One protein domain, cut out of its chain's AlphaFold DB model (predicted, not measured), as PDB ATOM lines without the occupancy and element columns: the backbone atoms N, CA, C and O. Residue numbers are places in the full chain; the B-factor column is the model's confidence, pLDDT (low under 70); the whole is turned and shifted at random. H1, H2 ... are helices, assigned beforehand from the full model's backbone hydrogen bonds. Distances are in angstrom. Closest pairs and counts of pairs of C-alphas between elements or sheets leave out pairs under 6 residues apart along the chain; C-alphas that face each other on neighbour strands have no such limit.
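This is residues 236 to 332 of the 423 residues of an uncharacterized protein of Roseibium sp. RKSG952 (UniProt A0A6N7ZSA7). H2 is the core of a small helical globule: H6 and H7 cover one side of it, and H3 and H4 the other. The far part of H4 also packs on H7, while the short helices H1 and H5 lie at the rim, and H1 and the loop of residues 287 to 293 make the two ends of the longest axis. The printed part has 97 residues with seven named helices, H1 to H7 in chain order, and no named strand; the class is all helix. It is compact, with a radius of gyration of the C-alphas of 12.5 A and spans of 34 by 24 by 23 A.

The longest helix, H6, takes residues 303 to 315, 18.5 A from C-alpha 303 at (-9.212, 43.801, -85.601) to C-alpha 315. H7, residues 321 to 332, is 16.8 A long and ends with C-alpha 332 at (1.836, 41.237, -80.476). H2, residues 246 to 254, measures 12.4 A, and H4, residues 275 to 286, 15.8 A. H3 is residues 261 to 266. H1 is residues 236 to 239, beginning with C-alpha 236 at (-28.217, 31.831, -82.828), and H5 is residues 296 to 300.

H6 touches the hub, H2, at a steep tilt of 50 degrees, the same way; the closest C-alphas, of Val 249 and Ala 309, are 5.1 A apart. H6 and H7 form a helical hairpin at a shallow tilt of 10 degrees, opposite ways, and only just touch, with 3 pairs of C-alphas within 8 A; the closest are those of Arg 310 and Leu 323, 7.2 A apart. H7 touches H2 with residues 322 to 323 alone, C-alphas of Gly 252 and Leu 323 closest at 4.5 A. H4 touches H2 at a steep tilt of 59 degrees, with C-alphas of Pro 247 and Val 278 closest at 5.4 A. Residues 281 to 286 of H4 alone touch H7, about perpendicular at 79 degrees, C-alphas of Ala 285 and Ser 326 closest at 5.2 A. H2 and H3 form a helical hairpin at a shallow tilt of 33 degrees, only just short of steep, C-alphas of Leu 253 and Val 261 closest at 5.8 A. H1 is close to but not clearly touching H6, and H5 likewise to H4. Every O i to N i+4 pair is within hydrogen-bond range in H2 to H7; H1 is too short for one.

The C-alphas of Glu 236 and Thr 290 are the two farthest apart, 36.8 A. The printed part has no cut and no long link. Mean pLDDT of the printed part is 77.9; residues 269 to 274 and 287 to 293 are under 70.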
ATOM      1  N   GLU A 236     -27.911  31.786 -81.387       77.31
ATOM      2  CA  GLU A 236     -28.217  31.831 -82.828       77.31
ATOM      3  C   GLU A 236     -27.442  32.942 -83.550       77.31
ATOM      4  O   GLU A 236     -26.876  32.713 -84.616       77.31
ATOM      5  N   THR A 237     -27.359  34.130 -82.941       79.75
ATOM      6  CA  THR A 237     -26.611  35.275 -83.489       79.75
ATOM      7  C   THR A 237     -25.112  34.988 -83.579       79.75
ATOM      8  O   THR A 237     -24.454  35.437 -84.519       79.75
ATOM      9  N   ILE A 238     -24.570  34.241 -82.611       81.88
ATOM     10  CA  ILE A 238     -23.167  33.814 -82.576       81.88
ATOM     11  C   ILE A 238     -22.911  32.739 -83.633       81.88
ATOM     12  O   ILE A 238     -21.933  32.837 -84.366       81.88
ATOM     13  N   ARG A 239     -23.812  31.761 -83.769       77.50
ATOM     14  CA  ARG A 239     -23.734  30.714 -84.802       77.50
ATOM     15  C   ARG A 239     -23.828  31.271 -86.224       77.50
ATOM     16  O   ARG A 239     -23.295  30.664 -87.139       77.50
ATOM     17  N   SER A 240     -24.483  32.419 -86.415       77.69
ATOM     18  CA  SER A 240     -24.536  33.107 -87.711       77.69
ATOM     19  C   SER A 240     -23.337  34.023 -87.987       77.69
ATOM     20  O   SER A 240     -23.328  34.701 -89.014       77.69
ATOM     21  N   GLN A 241     -22.375  34.135 -87.064       81.19
ATOM     22  CA  GLN A 241     -21.143  34.886 -87.315       81.19
ATOM     23  C   GLN A 241     -20.220  34.124 -88.267       81.19
ATOM     24  O   GLN A 241     -20.395  32.938 -88.529       81.19
ATOM     25  N   ASP A 242     -19.210  34.833 -88.763       76.81
ATOM     26  CA  ASP A 242     -18.129  34.247 -89.548       76.81
ATOM     27  C   ASP A 242     -17.482  33.061 -88.806       76.81
ATOM     28  O   ASP A 242     -17.244  33.131 -87.593       76.81
ATOM     29  N   VAL A 243     -17.163  31.991 -89.538       74.69
ATOM     30  CA  VAL A 243     -16.586  30.742 -89.006       74.69
ATOM     31  C   VAL A 243     -15.279  31.016 -88.254       74.69
ATOM     32  O   VAL A 243     -14.946  30.340 -87.282       74.69
ATOM     33  N   ASP A 244     -14.564  32.077 -88.632       79.12
ATOM     34  CA  ASP A 244     -13.315  32.484 -87.988       79.12
ATOM     35  C   ASP A 244     -13.499  33.163 -86.618       79.12
ATOM     36  O   ASP A 244     -12.535  33.289 -85.859       79.12
ATOM     37  N   ILE A 245     -14.718  33.586 -86.263       85.06
ATOM     38  CA  ILE A 245     -15.026  34.257 -84.988       85.06
ATOM     39  C   ILE A 245     -15.313  33.235 -83.883       85.06
ATOM     40  O   ILE A 245     -14.947  33.464 -82.727       85.06
ATOM     41  N   LEU A 246     -15.927  32.098 -84.216       85.06
ATOM     42  CA  LEU A 246     -16.374  31.110 -83.233       85.06
ATOM     43  C   LEU A 246     -15.234  30.545 -82.351       85.06
ATOM     44  O   LEU A 246     -15.416  30.508 -81.130       85.06
ATOM     45  N   PRO A 247     -14.028  30.220 -82.873       85.25
ATOM     46  CA  PRO A 247     -12.892  29.819 -82.037       85.25
ATOM     47  C   PRO A 247     -12.488  30.882 -81.004       85.25
ATOM     48  O   PRO A 247     -12.134  30.554 -79.870       85.25
ATOM     49  N   LEU A 248     -12.573  32.168 -81.364       86.56
ATOM     50  CA  LEU A 248     -12.263  33.278 -80.457       86.56
ATOM     51  C   LEU A 248     -13.331  33.439 -79.370       86.56
ATOM     52  O   LEU A 248     -12.999  33.758 -78.228       86.56
ATOM     53  N   VAL A 249     -14.602  33.195 -79.705       87.56
ATOM     54  CA  VAL A 249     -15.708  33.197 -78.736       87.56
ATOM     55  C   VAL A 249     -15.528  32.068 -77.729       87.56
ATOM     56  O   VAL A 249     -15.519  32.340 -76.532       87.56
ATOM     57  N   ILE A 250     -15.287  30.837 -78.191       86.44
ATOM     58  CA  ILE A 250     -15.031  29.672 -77.327       86.44
ATOM     59  C   ILE A 250     -13.842  29.933 -76.398       86.44
ATOM     60  O   ILE A 250     -13.909  29.646 -75.205       86.44
ATOM     61  N   MET A 251     -12.773  30.545 -76.910       84.12
ATOM     62  CA  MET A 251     -11.647  30.965 -76.075       84.12
ATOM     63  C   MET A 251     -12.043  31.996 -75.024       84.12
ATOM     64  O   MET A 251     -11.634  31.885 -73.868       84.12
ATOM     65  N   GLY A 252     -12.851  32.987 -75.393       85.19
ATOM     66  CA  GLY A 252     -13.355  33.963 -74.437       85.19
ATOM     67  C   GLY A 252     -14.137  33.311 -73.304       85.19
ATOM     68  O   GLY A 252     -13.878  33.637 -72.146       85.19
ATOM     69  N   LEU A 253     -14.976  32.325 -73.627       85.19
ATOM     70  CA  LEU A 253     -15.685  31.509 -72.642       85.19
ATOM     71  C   LEU A 253     -14.703  30.738 -71.745       85.19
ATOM     72  O   LEU A 253     -14.739  30.890 -70.532       85.19
ATOM     73  N   ARG A 254     -13.739  30.000 -72.309       85.50
ATOM     74  CA  ARG A 254     -12.754  29.227 -71.519       85.50
ATOM     75  C   ARG A 254     -11.881  30.088 -70.603       85.50
ATOM     76  O   ARG A 254     -11.421  29.620 -69.566       85.50
ATOM     77  N   THR A 255     -11.634  31.346 -70.968       83.38
ATOM     78  CA  THR A 255     -10.821  32.270 -70.157       83.38
ATOM     79  C   THR A 255     -11.598  33.026 -69.082       83.38
ATOM     80  O   THR A 255     -10.969  33.733 -68.291       83.38
ATOM     81  N   SER A 256     -12.930  32.910 -69.034       82.25
ATOM     82  CA  SER A 256     -13.743  33.610 -68.034       82.25
ATOM     83  C   SER A 256     -13.692  32.955 -66.654       82.25
ATOM     84  O   SER A 256     -13.817  33.660 -65.655       82.25
ATOM     85  N   GLY A 257     -13.468  31.636 -66.600       73.19
ATOM     86  CA  GLY A 257     -13.512  30.855 -65.360       73.19
ATOM     87  C   GLY A 257     -14.926  30.639 -64.810       73.19
ATOM     88  O   GLY A 257     -15.061  30.309 -63.638       73.19
ATOM     89  N   ASP A 258     -15.954  30.861 -65.630       76.88
ATOM     90  CA  ASP A 258     -17.358  30.652 -65.272       76.88
ATOM     91  C   ASP A 258     -17.711  29.147 -65.316       76.88
ATOM     92  O   ASP A 258     -17.254  28.415 -66.199       76.88
ATOM     93  N   GLU A 259     -18.476  28.667 -64.333       75.44
ATOM     94  CA  GLU A 259     -18.813  27.244 -64.164       75.44
ATOM     95  C   GLU A 259     -19.738  26.730 -65.284       75.44
ATOM     96  O   GLU A 259     -19.690  25.549 -65.635       75.44
ATOM     97  N   ASP A 260     -20.510  27.617 -65.920       76.50
ATOM     98  CA  ASP A 260     -21.452  27.274 -66.994       76.50
ATOM     99  C   ASP A 260     -20.812  27.233 -68.397       76.50
ATOM    100  O   ASP A 260     -21.488  26.968 -69.401       76.50
ATOM    101  N   VAL A 261     -19.501  27.471 -68.499       78.06
ATOM    102  CA  VAL A 261     -18.770  27.591 -69.772       78.06
ATOM    103  C   VAL A 261     -18.888  26.343 -70.637       78.06
ATOM    104  O   VAL A 261     -19.206  26.460 -71.819       78.06
ATOM    105  N   GLU A 262     -18.695  25.153 -70.071       80.81
ATOM    106  CA  GLU A 262     -18.760  23.903 -70.843       80.81
ATOM    107  C   GLU A 262     -20.175  23.638 -71.372       80.81
ATOM    108  O   GLU A 262     -20.356  23.188 -72.505       80.81
ATOM    109  N   ARG A 263     -21.204  24.027 -70.605       80.75
ATOM    110  CA  ARG A 263     -22.601  23.953 -71.051       80.75
ATOM    111  C   ARG A 263     -22.866  24.904 -72.217       80.75
ATOM    112  O   ARG A 263     -23.594  24.550 -73.143       80.75
ATOM    113  N   LEU A 264     -22.312  26.116 -72.181       77.94
ATOM    114  CA  LEU A 264     -22.445  27.095 -73.264       77.94
ATOM    115  C   LEU A 264     -21.668  26.677 -74.517       77.94
ATOM    116  O   LEU A 264     -22.197  26.812 -75.620       77.94
ATOM    117  N   ILE A 265     -20.465  26.123 -74.357       79.62
ATOM    118  CA  ILE A 265     -19.645  25.601 -75.459       79.62
ATOM    119  C   ILE A 265     -20.349  24.427 -76.143       79.62
ATOM    120  O   ILE A 265     -20.486  24.455 -77.363       79.62
ATOM    121  N   GLY A 266     -20.894  23.467 -75.387       77.69
ATOM    122  CA  GLY A 266     -21.666  22.352 -75.956       77.69
ATOM    123  C   GLY A 266     -22.901  22.809 -76.745       77.69
ATOM    124  O   GLY A 266     -23.359  22.134 -77.661       77.69
ATOM    125  N   ARG A 267     -23.421  24.009 -76.455       78.19
ATOM    126  CA  ARG A 267     -24.515  24.635 -77.211       78.19
ATOM    127  C   ARG A 267     -24.045  25.460 -78.411       78.19
ATOM    128  O   ARG A 267     -24.900  25.923 -79.159       78.19
ATOM    129  N   LEU A 268     -22.751  25.665 -78.636       77.31
ATOM    130  CA  LEU A 268     -22.215  26.392 -79.797       77.31
ATOM    131  C   LEU A 268     -21.808  25.479 -80.976       77.31
ATOM    132  O   LEU A 268     -21.413  26.023 -82.001       77.31
ATOM    133  N   ASP A 269     -22.089  24.168 -80.874       65.19
ATOM    134  CA  ASP A 269     -22.073  23.107 -81.915       65.19
ATOM    135  C   ASP A 269     -20.821  22.196 -81.982       65.19
ATOM    136  O   ASP A 269     -19.703  22.610 -81.678       65.19
ATOM    137  N   GLU A 270     -21.062  20.934 -82.372       55.22
ATOM    138  CA  GLU A 270     -20.195  19.739 -82.300       55.22
ATOM    139  C   GLU A 270     -19.479  19.385 -83.627       55.22
ATOM    140  O   GLU A 270     -18.661  18.469 -83.636       55.22
ATOM    141  N   ASN A 271     -19.751  20.067 -84.753       53.34
ATOM    142  CA  ASN A 271     -19.509  19.463 -86.078       53.34
ATOM    143  C   ASN A 271     -18.526  20.111 -87.066       53.34
ATOM    144  O   ASN A 271     -18.330  19.520 -88.120       53.34
ATOM    145  N   GLU A 272     -17.831  21.219 -86.795       50.31
ATOM    146  CA  GLU A 272     -16.793  21.665 -87.749       50.31
ATOM    147  C   GLU A 272     -15.707  22.524 -87.082       50.31
ATOM    148  O   GLU A 272     -15.884  23.704 -86.796       50.31
ATOM    149  N   TYR A 273     -14.571  21.874 -86.798       62.34
ATOM    150  CA  TYR A 273     -13.252  22.437 -86.482       62.34
ATOM    151  C   TYR A 273     -13.205  23.724 -85.640       62.34
ATOM    152  O   TYR A 273     -12.889  24.817 -86.112       62.34
ATOM    153  N   THR A 274     -13.362  23.541 -84.330       65.81
ATOM    154  CA  THR A 274     -13.057  24.554 -83.310       65.81
ATOM    155  C   THR A 274     -11.922  24.133 -82.376       65.81
ATOM    156  O   THR A 274     -11.180  25.008 -81.943       65.81
ATOM    157  N   GLU A 275     -11.666  22.842 -82.127       73.06
ATOM    158  CA  GLU A 275     -10.629  22.434 -81.159       73.06
ATOM    159  C   GLU A 275      -9.191  22.735 -81.596       73.06
ATOM    160  O   GLU A 275      -8.430  23.269 -80.797       73.06
ATOM    161  N   GLU A 276      -8.809  22.460 -82.847       79.00
ATOM    162  CA  GLU A 276      -7.436  22.707 -83.318       79.00
ATOM    163  C   GLU A 276      -7.093  24.202 -83.324       79.00
ATOM    164  O   GLU A 276      -6.038  24.606 -82.836       79.00
ATOM    165  N   ARG A 277      -8.019  25.044 -83.798       82.75
ATOM    166  CA  ARG A 277      -7.876  26.509 -83.807       82.75
ATOM    167  C   ARG A 277      -7.869  27.087 -82.391       82.75
ATOM    168  O   ARG A 277      -7.074  27.975 -82.087       82.75
ATOM    169  N   VAL A 278      -8.715  26.565 -81.502       81.12
ATOM    170  CA  VAL A 278      -8.740  26.922 -80.074       81.12
ATOM    171  C   VAL A 278      -7.442  26.488 -79.382       81.12
ATOM    172  O   VAL A 278      -6.879  27.256 -78.598       81.12
ATOM    173  N   ALA A 279      -6.923  25.298 -79.686       80.94
ATOM    174  CA  ALA A 279      -5.667  24.779 -79.147       80.94
ATOM    175  C   ALA A 279      -4.465  25.591 -79.643       80.94
ATOM    176  O   ALA A 279      -3.616  25.983 -78.840       80.94
ATOM    177  N   GLU A 280      -4.418  25.918 -80.934       82.12
ATOM    178  CA  GLU A 280      -3.393  26.784 -81.508       82.12
ATOM    179  C   GLU A 280      -3.433  28.185 -80.890       82.12
ATOM    180  O   GLU A 280      -2.402  28.701 -80.450       82.12
ATOM    181  N   PHE A 281      -4.619  28.790 -80.798       79.88
ATOM    182  CA  PHE A 281      -4.788  30.080 -80.141       79.88
ATOM    183  C   PHE A 281      -4.297  30.021 -78.692       79.88
ATOM    184  O   PHE A 281      -3.563  30.902 -78.249       79.88
ATOM    185  N   THR A 282      -4.655  28.966 -77.954       78.25
ATOM    186  CA  THR A 282      -4.219  28.765 -76.565       78.25
ATOM    187  C   THR A 282      -2.698  28.653 -76.474       78.25
ATOM    188  O   THR A 282      -2.077  29.294 -75.624       78.25
ATOM    189  N   ARG A 283      -2.079  27.880 -77.368       82.88
ATOM    190  CA  ARG A 283      -0.623  27.722 -77.462       82.88
ATOM    191  C   ARG A 283       0.061  29.079 -77.625       82.88
ATOM    192  O   ARG A 283       0.941  29.409 -76.831       82.88
ATOM    193  N   VAL A 284      -0.394  29.881 -78.590       77.31
ATOM    194  CA  VAL A 284       0.205  31.181 -78.934       77.31
ATOM    195  C   VAL A 284      -0.081  32.254 -77.879       77.31
ATOM    196  O   VAL A 284       0.827  32.968 -77.465       77.31
ATOM    197  N   ALA A 285      -1.315  32.364 -77.388       75.12
ATOM    198  CA  ALA A 285      -1.698  33.397 -76.424       75.12
ATOM    199  C   ALA A 285      -1.134  33.154 -75.010       75.12
ATOM    200  O   ALA A 285      -0.941  34.104 -74.241       75.12
ATOM    201  N   PHE A 286      -0.862  31.897 -74.642       72.88
ATOM    202  CA  PHE A 286      -0.372  31.529 -73.308       72.88
ATOM    203  C   PHE A 286       1.073  31.016 -73.281       72.88
ATOM    204  O   PHE A 286       1.511  30.565 -72.224       72.88
ATOM    205  N   ASN A 287       1.823  31.108 -74.387       69.00
ATOM    206  CA  ASN A 287       3.188  30.573 -74.517       69.00
ATOM    207  C   ASN A 287       3.295  29.088 -74.108       69.00
ATOM    208  O   ASN A 287       4.293  28.657 -73.529       69.00
ATOM    209  N   ARG A 288       2.245  28.294 -74.350       56.03
ATOM    210  CA  ARG A 288       2.208  26.875 -73.973       56.03
ATOM    211  C   ARG A 288       2.791  26.019 -75.093       56.03
ATOM    212  O   ARG A 288       2.041  25.392 -75.823       56.03
ATOM    213  N   GLY A 289       4.117  25.995 -75.211       49.19
ATOM    214  CA  GLY A 289       4.857  25.201 -76.202       49.19
ATOM    215  C   GLY A 289       5.684  26.072 -77.150       49.19
ATOM    216  O   GLY A 289       5.247  27.154 -77.536       49.19
ATOM    217  N   THR A 290       6.889  25.614 -77.493       42.31
ATOM    218  CA  THR A 290       7.879  26.354 -78.303       42.31
ATOM    219  C   THR A 290       7.808  26.046 -79.796       42.31
ATOM    220  O   THR A 290       8.364  26.796 -80.593       42.31
ATOM    221  N   ASP A 291       7.094  24.987 -80.183       50.81
ATOM    222  CA  ASP A 291       7.196  24.428 -81.527       50.81
ATOM    223  C   ASP A 291       5.909  24.684 -82.324       50.81
ATOM    224  O   ASP A 291       4.794  24.445 -81.850       50.81
ATOM    225  N   GLY A 292       6.074  25.214 -83.538       59.75
ATOM    226  CA  GLY A 292       5.002  25.468 -84.501       59.75
ATOM    227  C   GLY A 292       4.840  26.948 -84.851       59.75
ATOM    228  O   GLY A 292       4.501  27.775 -83.997       59.75
ATOM    229  N   ALA A 293       5.041  27.275 -86.129       67.25
ATOM    230  CA  ALA A 293       4.686  28.580 -86.678       67.25
ATOM    231  C   ALA A 293       3.185  28.850 -86.482       67.25
ATOM    232  O   ALA A 293       2.382  27.917 -86.448       67.25
ATOM    233  N   ALA A 294       2.811  30.120 -86.323       75.12
ATOM    234  CA  ALA A 294       1.407  30.513 -86.378       75.12
ATOM    235  C   ALA A 294       0.825  30.148 -87.755       75.12
ATOM    236  O   ALA A 294       1.450  30.427 -88.782       75.12
ATOM    237  N   SER A 295      -0.348  29.525 -87.769       80.06
ATOM    238  CA  SER A 295      -1.075  29.159 -88.977       80.06
ATOM    239  C   SER A 295      -1.498  30.396 -89.760       80.06
ATOM    240  O   SER A 295      -1.612  31.505 -89.227       80.06
ATOM    241  N   GLU A 296      -1.773  30.200 -91.047       80.75
ATOM    242  CA  GLU A 296      -2.290  31.259 -91.914       80.75
ATOM    243  C   GLU A 296      -3.616  31.824 -91.387       80.75
ATOM    244  O   GLU A 296      -3.808  33.038 -91.400       80.75
ATOM    245  N   TRP A 297      -4.481  30.970 -90.825       84.88
ATOM    246  CA  TRP A 297      -5.707  31.405 -90.157       84.88
ATOM    247  C   TRP A 297      -5.398  32.390 -89.031       84.88
ATOM    248  O   TRP A 297      -5.906  33.513 -89.039       84.88
ATOM    249  N   LEU A 298      -4.517  32.003 -88.103       81.25
ATOM    250  CA  LEU A 298      -4.184  32.832 -86.955       81.25
ATOM    251  C   LEU A 298      -3.594  34.168 -87.392       81.25
ATOM    252  O   LEU A 298      -3.935  35.186 -86.808       81.25
ATOM    253  N   LEU A 299      -2.749  34.178 -88.424       80.44
ATOM    254  CA  LEU A 299      -2.141  35.384 -88.995       80.44
ATOM    255  C   LEU A 299      -3.133  36.247 -89.796       80.44
ATOM    256  O   LEU A 299      -2.916  37.450 -89.929       80.44
ATOM    257  N   SER A 300      -4.218  35.661 -90.304       82.50
ATOM    258  CA  SER A 300      -5.251  36.358 -91.084       82.50
ATOM    259  C   SER A 300      -6.274  37.125 -90.234       82.50
ATOM    260  O   SER A 300      -6.995  37.973 -90.768       82.50
ATOM    261  N   LEU A 301      -6.324  36.867 -88.919       83.62
ATOM    262  CA  LEU A 301      -7.271  37.503 -88.000       83.62
ATOM    263  C   LEU A 301      -7.109  39.027 -87.986       83.62
ATOM    264  O   LEU A 301      -6.035  39.559 -87.700       83.62
ATOM    265  N   ARG A 302      -8.213  39.740 -88.232       82.31
ATOM    266  CA  ARG A 302      -8.259  41.207 -88.285       82.31
ATOM    267  C   ARG A 302      -8.826  41.798 -86.990       82.31
ATOM    268  O   ARG A 302      -9.566  41.128 -86.265       82.31
ATOM    269  N   PRO A 303      -8.603  43.104 -86.735       79.88
ATOM    270  CA  PRO A 303      -9.212  43.801 -85.601       79.88
ATOM    271  C   PRO A 303     -10.743  43.681 -85.529       79.88
ATOM    272  O   PRO A 303     -11.302  43.689 -84.433       79.88
ATOM    273  N   HIS A 304     -11.434  43.532 -86.667       82.19
ATOM    274  CA  HIS A 304     -12.882  43.329 -86.651       82.19
ATOM    275  C   HIS A 304     -13.266  41.952 -86.091       82.19
ATOM    276  O   HIS A 304     -14.245  41.875 -85.358       82.19
ATOM    277  N   ASN A 305     -12.524  40.875 -86.400       85.44
ATOM    278  CA  ASN A 305     -12.836  39.529 -85.896       85.44
ATOM    279  C   ASN A 305     -12.746  39.523 -84.364       85.44
ATOM    280  O   ASN A 305     -13.608  38.983 -83.677       85.44
ATOM    281  N   ILE A 306     -11.742  40.230 -83.842       79.00
ATOM    282  CA  ILE A 306     -11.509  40.463 -82.415       79.00
ATOM    283  C   ILE A 306     -12.673  41.226 -81.785       79.00
ATOM    284  O   ILE A 306     -13.188  40.828 -80.740       79.00
ATOM    285  N   TRP A 307     -13.097  42.328 -82.403       83.31
ATOM    286  CA  TRP A 307     -14.210  43.119 -81.892       83.31
ATOM    287  C   TRP A 307     -15.514  42.311 -81.875       83.31
ATOM    288  O   TRP A 307     -16.191  42.279 -80.847       83.31
ATOM    289  N   SER A 308     -15.816  41.590 -82.957       87.31
ATOM    290  CA  SER A 308     -17.005  40.741 -83.057       87.31
ATOM    291  C   SER A 308     -17.001  39.613 -82.026       87.31
ATOM    292  O   SER A 308     -18.008  39.408 -81.351       87.31
ATOM    293  N   ALA A 309     -15.867  38.934 -81.824       88.25
ATOM    294  CA  ALA A 309     -15.743  37.886 -80.809       88.25
ATOM    295  C   ALA A 309     -16.008  38.421 -79.394       88.25
ATOM    296  O   ALA A 309     -16.727  37.804 -78.612       88.25
ATOM    297  N   ARG A 310     -15.487  39.611 -79.073       87.62
ATOM    298  CA  ARG A 310     -15.725  40.262 -77.775       87.62
ATOM    299  C   ARG A 310     -17.193  40.621 -77.574       87.62
ATOM    300  O   ARG A 310     -17.722  40.381 -76.494       87.62
ATOM    301  N   GLN A 311     -17.855  41.150 -78.603       85.69
ATOM    302  CA  GLN A 311     -19.293  41.431 -78.548       85.69
ATOM    303  C   GLN A 311     -20.105  40.155 -78.298       85.69
ATOM    304  O   GLN A 311     -21.002  40.162 -77.463       85.69
ATOM    305  N   CYS A 312     -19.748  39.049 -78.951       86.94
ATOM    306  CA  CYS A 312     -20.403  37.756 -78.757       86.94
ATOM    307  C   CYS A 312     -20.270  37.242 -77.314       86.94
ATOM    308  O   CYS A 312     -21.255  36.825 -76.713       86.94
ATOM    309  N   VAL A 313     -19.075  37.325 -76.718       85.81
ATOM    310  CA  VAL A 313     -18.848  36.911 -75.318       85.81
ATOM    311  C   VAL A 313     -19.634  37.792 -74.341       85.81
ATOM    312  O   VAL A 313     -20.284  37.278 -73.433       85.81
ATOM    313  N   GLN A 314     -19.661  39.107 -74.570       82.25
ATOM    314  CA  GLN A 314     -20.444  40.041 -73.755       82.25
ATOM    315  C   GLN A 314     -21.954  39.793 -73.871       82.25
ATOM    316  O   GLN A 314     -22.672  39.896 -72.879       82.25
ATOM    317  N   GLN A 315     -22.448  39.425 -75.057       81.56
ATOM    318  CA  GLN A 315     -23.849  39.043 -75.262       81.56
ATOM    319  C   GLN A 315     -24.231  37.782 -74.476       81.56
ATOM    320  O   GLN A 315     -25.388  37.633 -74.089       81.56
ATOM    321  N   LEU A 316     -23.279  36.896 -74.187       80.81
ATOM    322  CA  LEU A 316     -23.497  35.738 -73.315       80.81
ATOM    323  C   LEU A 316     -23.433  36.085 -71.818       80.81
ATOM    324  O   LEU A 316     -23.562  35.196 -70.989       80.81
ATOM    325  N   GLY A 317     -23.273  37.364 -71.458       77.25
ATOM    326  CA  GLY A 317     -23.184  37.808 -70.064       77.25
ATOM    327  C   GLY A 317     -21.815  37.567 -69.427       77.25
ATOM    328  O   GLY A 317     -21.665  37.738 -68.221       77.25
ATOM    329  N   ILE A 318     -20.812  37.201 -70.227       81.81
ATOM    330  CA  ILE A 318     -19.484  36.826 -69.749       81.81
ATOM    331  C   ILE A 318     -18.504  37.991 -69.926       81.81
ATOM    332  O   ILE A 318     -18.523  38.717 -70.922       81.81
ATOM    333  N   SER A 319     -17.619  38.169 -68.942       81.62
ATOM    334  CA  SER A 319     -16.548  39.167 -69.003       81.62
ATOM    335  C   SER A 319     -15.565  38.853 -70.133       81.62
ATOM    336  O   SER A 319     -14.961  37.783 -70.177       81.62
ATOM    337  N   ASP A 320     -15.316  39.824 -71.013       84.69
ATOM    338  CA  ASP A 320     -14.364  39.697 -72.118       84.69
ATOM    339  C   ASP A 320     -12.920  40.052 -71.718       84.69
ATOM    340  O   ASP A 320     -12.037  40.137 -72.574       84.69
ATOM    341  N   GLN A 321     -12.640  40.276 -70.429       83.50
ATOM    342  CA  GLN A 321     -11.316  40.714 -69.975       83.50
ATOM    343  C   GLN A 321     -10.229  39.653 -70.224       83.50
ATOM    344  O   GLN A 321      -9.113  40.005 -70.621       83.50
ATOM    345  N   GLY A 322     -10.552  38.370 -70.024       81.50
ATOM    346  CA  GLY A 322      -9.656  37.243 -70.320       81.50
ATOM    347  C   GLY A 322      -9.357  37.128 -71.816       81.50
ATOM    348  O   GLY A 322      -8.189  37.048 -72.218       81.50
ATOM    349  N   LEU A 323     -10.399  37.255 -72.642       84.12
ATOM    350  CA  LEU A 323     -10.282  37.274 -74.097       84.12
ATOM    351  C   LEU A 323      -9.416  38.446 -74.568       84.12
ATOM    352  O   LEU A 323      -8.473  38.250 -75.328       84.12
ATOM    353  N   ARG A 324      -9.673  39.658 -74.067       84.06
ATOM    354  CA  ARG A 324      -8.924  40.868 -74.428       84.06
ATOM    355  C   ARG A 324      -7.425  40.713 -74.174       84.06
ATOM    356  O   ARG A 324      -6.636  40.975 -75.071       84.06
ATOM    357  N   ARG A 325      -7.029  40.240 -72.985       82.62
ATOM    358  CA  ARG A 325      -5.606  40.018 -72.653       82.62
ATOM    359  C   ARG A 325      -4.954  38.985 -73.571       82.62
ATOM    360  O   ARG A 325      -3.795  39.145 -73.942       82.62
ATOM    361  N   SER A 326      -5.687  37.930 -73.919       81.00
ATOM    362  CA  SER A 326      -5.199  36.870 -74.807       81.00
ATOM    363  C   SER A 326      -5.034  37.375 -76.244       81.00
ATOM    364  O   SER A 326      -4.042  37.069 -76.899       81.00
ATOM    365  N   LEU A 327      -5.957  38.221 -76.704       79.81
ATOM    366  CA  LEU A 327      -5.913  38.847 -78.026       79.81
ATOM    367  C   LEU A 327      -4.814  39.901 -78.154       79.81
ATOM    368  O   LEU A 327      -4.137  39.933 -79.177       79.81
ATOM    369  N   ASP A 328      -4.574  40.713 -77.122       80.19
ATOM    370  CA  ASP A 328      -3.477  41.690 -77.127       80.19
ATOM    371  C   ASP A 328      -2.113  40.992 -77.287       80.19
ATOM    372  O   ASP A 328      -1.254  41.452 -78.042       80.19
ATOM    373  N   LYS A 329      -1.930  39.834 -76.636       79.81
ATOM    374  CA  LYS A 329      -0.737  38.994 -76.821       79.81
ATOM    375  C   LYS A 329      -0.651  38.414 -78.227       79.81
ATOM    376  O   LYS A 329       0.429  38.392 -78.806       79.81
ATOM    377  N   LEU A 330      -1.773  37.966 -78.780       79.50
ATOM    378  CA  LEU A 330      -1.805  37.406 -80.123       79.50
ATOM    379  C   LEU A 330      -1.421  38.439 -81.185       79.50
ATOM    380  O   LEU A 330      -0.568  38.165 -82.023       79.50
ATOM    381  N   LEU A 331      -1.997  39.641 -81.106       78.94
ATOM    382  CA  LEU A 331      -1.658  40.764 -81.983       78.94
ATOM    383  C   LEU A 331      -0.170  41.121 -81.886       78.94
ATOM    384  O   LEU A 331       0.468  41.415 -82.895       78.94
ATOM    385  N   HIS A 332       0.399  41.062 -80.678       81.31
ATOM    386  CA  HIS A 332       1.836  41.237 -80.476       81.31
ATOM    387  C   HIS A 332       2.649  40.145 -81.189       81.31
ATOM    388  O   HIS A 332       3.559  40.470 -81.946       81.31
TER     389      HIS A 332